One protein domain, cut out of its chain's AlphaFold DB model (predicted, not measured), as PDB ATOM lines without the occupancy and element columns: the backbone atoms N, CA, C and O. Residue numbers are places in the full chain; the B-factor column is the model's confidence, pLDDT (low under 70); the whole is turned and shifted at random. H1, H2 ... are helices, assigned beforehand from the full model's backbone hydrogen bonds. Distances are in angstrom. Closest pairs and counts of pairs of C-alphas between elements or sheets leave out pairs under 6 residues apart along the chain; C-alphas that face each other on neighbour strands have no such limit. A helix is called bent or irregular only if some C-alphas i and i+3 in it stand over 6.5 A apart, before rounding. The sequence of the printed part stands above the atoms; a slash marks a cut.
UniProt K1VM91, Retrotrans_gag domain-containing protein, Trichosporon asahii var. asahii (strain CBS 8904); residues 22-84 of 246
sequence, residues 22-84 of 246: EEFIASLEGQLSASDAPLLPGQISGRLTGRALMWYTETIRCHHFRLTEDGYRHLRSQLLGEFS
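What this domain is: This is residues 22 to 84 of the 246 residues of the protein "Retrotrans_gag domain-containing protein" of Trichosporon asahii var. asahii (strain CBS 8904) (UniProt K1VM91). Four helices form a small group with few close contacts: the longest helix, H4, and the short H2 make the middle, with H1 on one side of them and H3 on the other. H1 comes nearest to H4 at its own first residue, beside the later part of H4. The printed part has 63 residues with four named helices, in the order H1, H2, H3, H4, and no named strand; the class is all helix. The whole is compact, with a radius of gyration of the C-alphas of 11.2 A, and spans 32 by 23 by 17 A.

How they stand to each other: H4, residues 69 to 83, is the longest helix by residues. It touches H2, residues 41 to 45, with 6 pairs of C-alphas within 8 A; the closest C-alphas are those of Pro 41 and Tyr 72, 4.4 A apart. H1, residues 22 to 34, is close to H4 but not clearly touching; the closest C-alphas are those of Glu 22 and Leu 80, 7.3 A apart. H1 and H4 run opposite ways at a shallow tilt of 24 degrees. H1 is also close to H2 but not clearly touching, the closest C-alphas being those of Leu 28 and Ile 44, 7.8 A apart. H3, residues 50 to 62, is close to H2 but not clearly touching, the closest C-alphas being those of Ser 45 and Leu 53, 7.3 A apart. H3 and H4 are near each other, with 14 pairs of C-alphas within 10 A and the closest pair 8.1 A apart. H1 and H3 are apart. In H1, H2 and H4 every O i to N i+4 pair is within hydrogen-bond range; in H3, 7 of 9 are.

Where its parts are: H4 measures 20.9 A from its first to its last C-alpha, and its last, C-alpha 83, is at (142.023, -5.412, 140.246). H3 measures 19.3 A and ends with C-alpha 62 at (143.254, -20.711, 130.470). H1 measures 18.1 A and begins with C-alpha 22 at (147.648, 1.421, 139.006). H2 measures 6.3 A. No helix is bent or irregular.

The domain as a whole: The two C-alphas farthest apart are those of Ala 34 and Cys 62, at 32.9 A, while the first and last printed C-alphas, of Glu 22 and Ser 84, are 7.3 A apart. The printed part has no cut. The link from H2 to H3 is tight, the links from H1 to H2 and from H3 to H4 are short, and no link is long. The mean pLDDT of the printed part is 91.2, and no printed residue is under 70.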
ATOM      1  N   GLU A  22     147.160   0.286 139.786       93.75
ATOM      2  CA  GLU A  22     147.648   1.421 139.006       93.75
ATOM      3  C   GLU A  22     149.009   1.915 139.510       93.75
ATOM      4  O   GLU A  22     149.924   2.110 138.710       93.75
ATOM      5  N   GLU A  23     149.166   2.074 140.826       94.00
ATOM      6  CA  GLU A  23     150.437   2.470 141.446       94.00
ATOM      7  C   GLU A  23     151.520   1.412 141.240       94.00
ATOM      8  O   GLU A  23     152.672   1.748 140.955       94.00
ATOM      9  N   PHE A  24     151.152   0.133 141.352       95.38
ATOM     10  CA  PHE A  24     152.051  -0.982 141.090       95.38
ATOM     11  C   PHE A  24     152.561  -0.961 139.647       95.38
ATOM     12  O   PHE A  24     153.773  -0.996 139.433       95.38
ATOM     13  N   ILE A  25     151.661  -0.866 138.662       95.94
ATOM     14  CA  ILE A  25     152.029  -0.827 137.243       95.94
ATOM     15  C   ILE A  25     152.880   0.406 136.935       95.94
ATOM     16  O   ILE A  25     153.936   0.262 136.323       95.94
ATOM     17  N   ALA A  26     152.486   1.590 137.410       95.44
ATOM     18  CA  ALA A  26     153.247   2.817 137.184       95.44
ATOM     19  C   ALA A  26     154.663   2.735 137.784       95.44
ATOM     20  O   ALA A  26     155.641   3.103 137.132       95.44
ATOM     21  N   SER A  27     154.791   2.198 139.001       94.81
ATOM     22  CA  SER A  27     156.087   2.009 139.664       94.81
ATOM     23  C   SER A  27     156.954   0.982 138.936       94.81
ATOM     24  O   SER A  27     158.156   1.189 138.773       94.81
ATOM     25  N   LEU A  28     156.350  -0.116 138.473       95.12
ATOM     26  CA  LEU A  28     157.034  -1.159 137.716       95.12
ATOM     27  C   LEU A  28     157.560  -0.618 136.383       95.12
ATOM     28  O   LEU A  28     158.741  -0.774 136.082       95.12
ATOM     29  N   GLU A  29     156.704   0.034 135.600       95.38
ATOM     30  CA  GLU A  29     157.073   0.623 134.309       95.38
ATOM     31  C   GLU A  29     158.143   1.710 134.481       95.38
ATOM     32  O   GLU A  29     159.078   1.776 133.683       95.38
ATOM     33  N   GLY A  30     158.081   2.490 135.567       94.69
ATOM     34  CA  GLY A  30     159.131   3.440 135.938       94.69
ATOM     35  C   GLY A  30     160.485   2.770 136.208       94.69
ATOM     36  O   GLY A  30     161.503   3.223 135.690       94.69
ATOM     37  N   GLN A  31     160.511   1.660 136.958       93.12
ATOM     38  CA  GLN A  31     161.740   0.893 137.221       93.12
ATOM     39  C   GLN A  31     162.320   0.262 135.949       93.12
ATOM     40  O   GLN A  31     163.535   0.290 135.744       93.12
ATOM     41  N   LEU A  32     161.466  -0.307 135.095       93.25
ATOM     42  CA  LEU A  32     161.895  -0.930 133.841       93.25
ATOM     43  C   LEU A  32     162.450   0.115 132.870       93.25
ATOM     44  O   LEU A  32     163.512  -0.100 132.297       93.25
ATOM     45  N   SER A  33     161.797   1.276 132.770       93.31
ATOM     46  CA  SER A  33     162.267   2.391 131.939       93.31
ATOM     47  C   SER A  33     163.602   2.950 132.434       93.31
ATOM     48  O   SER A  33     164.488   3.215 131.637       93.31
ATOM     49  N   ALA A  34     163.789   3.087 133.751       92.38
ATOM     50  CA  ALA A  34     165.044   3.579 134.325       92.38
ATOM     51  C   ALA A  34     166.232   2.610 134.157       92.38
ATOM     52  O   ALA A  34     167.378   3.011 134.346       92.38
ATOM     53  N   SER A  35     165.962   1.339 133.845       91.19
ATOM     54  CA  SER A  35     166.972   0.289 133.673       91.19
ATOM     55  C   SER A  35     167.106  -0.206 132.230       91.19
ATOM     56  O   SER A  35     167.825  -1.178 132.003       91.19
ATOM     57  N   ASP A  36     166.417   0.431 131.273       91.88
ATOM     58  CA  ASP A  36     166.307  -0.010 129.872       91.88
ATOM     59  C   ASP A  36     165.920  -1.499 129.733       91.88
ATOM     60  O   ASP A  36     166.329  -2.207 128.809       91.88
ATOM     61  N   ALA A  37     165.129  -2.004 130.684       90.06
ATOM     62  CA  ALA A  37     164.719  -3.399 130.725       90.06
ATOM     63  C   ALA A  37     163.513  -3.653 129.800       90.06
ATOM     64  O   ALA A  37     162.592  -2.835 129.731       90.06
ATOM     65  N   PRO A  38     163.448  -4.817 129.126       91.12
ATOM     66  CA  PRO A  38     162.336  -5.134 128.241       91.12
ATOM     67  C   PRO A  38     161.036  -5.380 129.019       91.12
ATOM     68  O   PRO A  38     161.016  -6.031 130.071       91.12
ATOM     69  N   LEU A  39     159.923  -4.930 128.440       93.19
ATOM     70  CA  LEU A  39     158.575  -5.185 128.942       93.19
ATOM     71  C   LEU A  39     158.163  -6.627 128.617       93.19
ATOM     72  O   LEU A  39     157.692  -6.930 127.523       93.19
ATOM     73  N   LEU A  40     158.356  -7.539 129.567       93.25
ATOM     74  CA  LEU A  40     158.009  -8.957 129.423       93.25
ATOM     75  C   LEU A  40     157.003  -9.379 130.496       93.25
ATOM     76  O   LEU A  40     157.128  -8.909 131.627       93.25
ATOM     77  N   PRO A  41     156.064 -10.310 130.221       91.88
ATOM     78  CA  PRO A  41     155.081 -10.771 131.212       91.88
ATOM     79  C   PRO A  41     155.694 -11.191 132.555       91.88
ATOM     80  O   PRO A  41     155.122 -10.914 133.607       91.88
ATOM     81  N   GLY A  42     156.898 -11.781 132.517       91.44
ATOM     82  CA  GLY A  42     157.670 -12.167 133.701       91.44
ATOM     83  C   GLY A  42     157.977 -11.015 134.665       91.44
ATOM     84  O   GLY A  42     158.126 -11.243 135.862       91.44
ATOM     85  N   GLN A  43     158.020  -9.772 134.174       93.62
ATOM     86  CA  GLN A  43     158.224  -8.586 135.007       93.62
ATOM     87  C   GLN A  43     157.020  -8.291 135.903       93.62
ATOM     88  O   GLN A  43     157.199  -7.826 137.028       93.62
ATOM     89  N   ILE A  44     155.806  -8.571 135.425       94.56
ATOM     90  CA  ILE A  44     154.593  -8.463 136.238       94.56
ATOM     91  C   ILE A  44     154.515  -9.679 137.155       94.56
ATOM     92  O   ILE A  44     154.491  -9.521 138.373       94.56
ATOM     93  N   SER A  45     154.522 -10.888 136.583       93.31
ATOM     94  CA  SER A  45     154.227 -12.111 137.337       93.31
ATOM     95  C   SER A  45     155.229 -12.400 138.452       93.31
ATOM     96  O   SER A  45     154.821 -12.830 139.526       93.31
ATOM     97  N   GLY A  46     156.511 -12.075 138.258       92.19
ATOM     98  CA  GLY A  46     157.548 -12.236 139.282       92.19
ATOM     99  C   GLY A  46     157.386 -11.339 140.515       92.19
ATOM    100  O   GLY A  46     158.117 -11.508 141.487       92.19
ATOM    101  N   ARG A  47     156.446 -10.386 140.491       94.94
ATOM    102  CA  ARG A  47     156.158  -9.451 141.589       94.94
ATOM    103  C   ARG A  47     154.763  -9.647 142.192       94.94
ATOM    104  O   ARG A  47     154.392  -8.928 143.122       94.94
ATOM    105  N   LEU A  48     153.985 -10.595 141.674       95.00
ATOM    106  CA  LEU A  48     152.652 -10.884 142.191       95.00
ATOM    107  C   LEU A  48     152.738 -11.758 143.440       95.00
ATOM    108  O   LEU A  48     153.507 -12.716 143.504       95.00
ATOM    109  N   THR A  49     151.898 -11.452 144.419       92.94
ATOM    110  CA  THR A  49     151.714 -12.239 145.641       92.94
ATOM    111  C   THR A  49     150.220 -12.375 145.941       92.94
ATOM    112  O   THR A  49     149.381 -11.820 145.231       92.94
ATOM    113  N   GLY A  50     149.862 -13.142 146.973       90.94
ATOM    114  CA  GLY A  50     148.484 -13.210 147.469       90.94
ATOM    115  C   GLY A  50     147.441 -13.547 146.396       90.94
ATOM    116  O   GLY A  50     147.634 -14.460 145.590       90.94
ATOM    117  N   ARG A  51     146.348 -12.775 146.367       92.12
ATOM    118  CA  ARG A  51     145.257 -12.938 145.393       92.12
ATOM    119  C   ARG A  51     145.700 -12.675 143.963       92.12
ATOM    120  O   ARG A  51     145.247 -13.374 143.067       92.12
ATOM    121  N   ALA A  52     146.593 -11.713 143.739       93.25
ATOM    122  CA  ALA A  52     147.082 -11.435 142.393       93.25
ATOM    123  C   ALA A  52     147.880 -12.613 141.822       93.25
ATOM    124  O   ALA A  52     147.722 -12.955 140.651       93.25
ATOM    125  N   LEU A  53     148.691 -13.283 142.648       93.12
ATOM    126  CA  LEU A  53     149.411 -14.482 142.219       93.12
ATOM    127  C   LEU A  53     148.465 -15.661 141.967       93.12
ATOM    128  O   LEU A  53     148.636 -16.385 140.986       93.12
ATOM    129  N   MET A  54     147.457 -15.846 142.822       91.00
ATOM    130  CA  MET A  54     146.427 -16.862 142.600       91.00
ATOM    131  C   MET A  54     145.670 -16.631 141.293       91.00
ATOM    132  O   MET A  54     145.582 -17.537 140.468       91.00
ATOM    133  N   TRP A  55     145.173 -15.410 141.088       92.19
ATOM    134  CA  TRP A  55     144.508 -14.996 139.857       92.19
ATOM    135  C   TRP A  55     145.381 -15.245 138.635       92.19
ATOM    136  O   TRP A  55     144.916 -15.812 137.650       92.19
ATOM    137  N   TYR A  56     146.657 -14.861 138.704       93.00
ATOM    138  CA  TYR A  56     147.588 -15.067 137.605       93.00
ATOM    139  C   TYR A  56     147.759 -16.554 137.302       93.00
ATOM    140  O   TYR A  56     147.697 -16.947 136.140       93.00
ATOM    141  N   THR A  57     147.921 -17.378 138.341       90.50
ATOM    142  CA  THR A  57     148.079 -18.832 138.215       90.50
ATOM    143  C   THR A  57     146.864 -19.469 137.551       90.50
ATOM    144  O   THR A  57     147.029 -20.346 136.710       90.50
ATOM    145  N   GLU A  58     145.655 -19.014 137.873       86.81
ATOM    146  CA  GLU A  58     144.440 -19.518 137.230       86.81
ATOM    147  C   GLU A  58     144.302 -18.996 135.794       86.81
ATOM    148  O   GLU A  58     144.069 -19.762 134.861       86.81
ATOM    149  N   THR A  59     144.572 -17.708 135.584       86.81
ATOM    150  CA  THR A  59     144.541 -17.071 134.263       86.81
ATOM    151  C   THR A  59     145.481 -17.768 133.280       86.81
ATOM    152  O   THR A  59     145.077 -18.039 132.152       86.81
ATOM    153  N   ILE A  60     146.706 -18.134 133.682       87.69
ATOM    154  CA  ILE A  60     147.657 -18.799 132.771       87.69
ATOM    155  C   ILE A  60     147.276 -20.231 132.391       87.69
ATOM    156  O   ILE A  60     147.768 -20.737 131.380       87.69
ATOM    157  N   ARG A  61     146.415 -20.892 133.176       80.88
ATOM    158  CA  ARG A  61     145.879 -22.217 132.819       80.88
ATOM    159  C   ARG A  61     144.914 -22.119 131.644       80.88
ATOM    160  O   ARG A  61     144.843 -23.046 130.845       80.88
ATOM    161  N   CYS A  62     144.227 -20.986 131.525       76.00
ATOM    162  CA  CYS A  62     143.254 -20.711 130.470       76.00
ATOM    163  C   CYS A  62     143.839 -19.873 129.320       76.00
ATOM    164  O   CYS A  62     143.360 -19.946 128.188       76.00
ATOM    165  N   HIS A  63     144.885 -19.084 129.585       74.69
ATOM    166  CA  HIS A  63     145.444 -18.108 128.652       74.69
ATOM    167  C   HIS A  63     146.976 -18.121 128.656       74.69
ATOM    168  O   HIS A  63     147.631 -17.754 129.627       74.69
ATOM    169  N   HIS A  64     147.585 -18.474 127.526       77.94
ATOM    170  CA  HIS A  64     149.036 -18.402 127.385       77.94
ATOM    171  C   HIS A  64     149.487 -17.001 126.955       77.94
ATOM    172  O   HIS A  64     149.227 -16.564 125.831       77.94
ATOM    173  N   PHE A  65     150.221 -16.308 127.829       81.88
ATOM    174  CA  PHE A  65     150.858 -15.036 127.487       81.88
ATOM    175  C   PHE A  65     152.154 -15.276 126.708       81.88
ATOM    176  O   PHE A  65     153.059 -15.975 127.165       81.88
ATOM    177  N   ARG A  66     152.271 -14.658 125.530       85.19
ATOM    178  CA  ARG A  66     153.508 -14.688 124.739       85.19
ATOM    179  C   ARG A  66     154.608 -13.903 125.453       85.19
ATOM    180  O   ARG A  66     154.348 -12.810 125.947       85.19
ATOM    181  N   LEU A  67     155.846 -14.399 125.442       89.56
ATOM    182  CA  LEU A  67     157.024 -13.718 126.008       89.56
ATOM    183  C   LEU A  67     157.490 -12.560 125.111       89.56
ATOM    184  O   LEU A  67     158.560 -12.587 124.516       89.56
ATOM    185  N   THR A  68     156.625 -11.564 124.970       92.88
ATOM    186  CA  THR A  68     156.754 -10.417 124.068       92.88
ATOM    187  C   THR A  68     156.184  -9.180 124.753       92.88
ATOM    188  O   THR A  68     155.412  -9.307 125.707       92.88
ATOM    189  N   GLU A  69     156.497  -7.998 124.231       92.81
ATOM    190  CA  GLU A  69     155.927  -6.741 124.719       92.81
ATOM    191  C   GLU A  69     154.397  -6.692 124.578       92.81
ATOM    192  O   GLU A  69     153.701  -6.247 125.488       92.81
ATOM    193  N   ASP A  70     153.837  -7.247 123.504       94.25
ATOM    194  CA  ASP A  70     152.380  -7.348 123.364       94.25
ATOM    195  C   ASP A  70     151.767  -8.285 124.409       94.25
ATOM    196  O   ASP A  70     150.701  -8.005 124.954       94.25
ATOM    197  N   GLY A  71     152.468  -9.368 124.756       92.75
ATOM    198  CA  GLY A  71     152.074 -10.232 125.866       92.75
ATOM    199  C   GLY A  71     152.106  -9.509 127.213       92.75
ATOM    200  O   GLY A  71     151.208  -9.711 128.029       92.75
ATOM    201  N   TYR A  72     153.092  -8.630 127.432       95.19
ATOM    202  CA  TYR A  72     153.137  -7.762 128.609       95.19
ATOM    203  C   TYR A  72     151.932  -6.819 128.648       95.19
ATOM    204  O   TYR A  72     151.226  -6.777 129.653       95.19
ATOM    205  N   ARG A  73     151.646  -6.109 127.547       95.38
ATOM    206  CA  ARG A  73     150.496  -5.190 127.450       95.38
ATOM    207  C   ARG A  73     149.170  -5.916 127.664       95.38
ATOM    208  O   ARG A  73     148.294  -5.392 128.350       95.38
ATOM    209  N   HIS A  74     149.036  -7.130 127.130       93.88
ATOM    210  CA  HIS A  74     147.850  -7.955 127.328       93.88
ATOM    211  C   HIS A  74     147.677  -8.361 128.797       93.88
ATOM    212  O   HIS A  74     146.609  -8.142 129.364       93.88
ATOM    213  N   LEU A  75     148.734  -8.869 129.446       94.62
ATOM    214  CA  LEU A  75     148.704  -9.214 130.870       94.62
ATOM    215  C   LEU A  75     148.413  -7.990 131.749       94.62
ATOM    216  O   LEU A  75     147.575  -8.063 132.643       94.62
ATOM    217  N   ARG A  76     149.055  -6.850 131.470       95.38
ATOM    218  CA  ARG A  76     148.804  -5.566 132.141       95.38
ATOM    219  C   ARG A  76     147.334  -5.162 132.044       95.38
ATOM    220  O   ARG A  76     146.741  -4.784 133.048       95.38
ATOM    221  N   SER A  77     146.747  -5.251 130.850       93.25
ATOM    222  CA  SER A  77     145.335  -4.928 130.633       93.25
ATOM    223  C   SER A  77     144.408  -5.852 131.418       93.25
ATOM    224  O   SER A  77     143.439  -5.371 131.994       93.25
ATOM    225  N   GLN A  78     144.698  -7.155 131.464       92.31
ATOM    226  CA  GLN A  78     143.896  -8.096 132.248       92.31
ATOM    227  C   GLN A  78     144.035  -7.856 133.756       92.31
ATOM    228  O   GLN A  78     143.034  -7.856 134.460       92.31
ATOM    229  N   LEU A  79     145.247  -7.574 134.245       92.44
ATOM    230  CA  LEU A  79     145.484  -7.277 135.660       92.44
ATOM    231  C   LEU A  79     144.731  -6.012 136.101       92.44
ATOM    232  O   LEU A  79     144.123  -5.993 137.167       92.44
ATOM    233  N   LEU A  80     144.742  -4.965 135.268       91.50
ATOM    234  CA  LEU A  80     143.944  -3.758 135.494       91.50
ATOM    235  C   LEU A  80     142.444  -4.064 135.452       91.50
ATOM    236  O   LEU A  80     141.701  -3.575 136.296       91.50
ATOM    237  N   GLY A  81     142.002  -4.890 134.503       87.88
ATOM    238  CA  GLY A  81     140.613  -5.337 134.420       87.88
ATOM    239  C   GLY A  81     140.162  -6.115 135.657       87.88
ATOM    240  O   GLY A  81     139.027  -5.971 136.083       87.88
ATOM    241  N   GLU A  82     141.039  -6.897 136.277       87.69
ATOM    242  CA  GLU A  82     140.675  -7.672 137.461       87.69
ATOM    243  C   GLU A  82     140.683  -6.821 138.740       87.69
ATOM    244  O   GLU A  82     139.747  -6.868 139.536       87.69
ATOM    245  N   PHE A  83     141.742  -6.031 138.946       88.25
ATOM    246  CA  PHE A  83     142.023  -5.412 140.246       88.25
ATOM    247  C   PHE A  83     141.775  -3.900 140.309       88.25
ATOM    248  O   PHE A  83     141.905  -3.314 141.386       88.25
ATOM    249  N   SER A  84     141.430  -3.237 139.199       87.00
ATOM    250  CA  SER A  84     141.125  -1.802 139.236       87.00
ATOM    251  C   SER A  84     139.783  -1.546 139.917       87.00
ATOM    252  O   SER A  84     138.735  -2.035 139.487       87.00
TER     253      SER A  84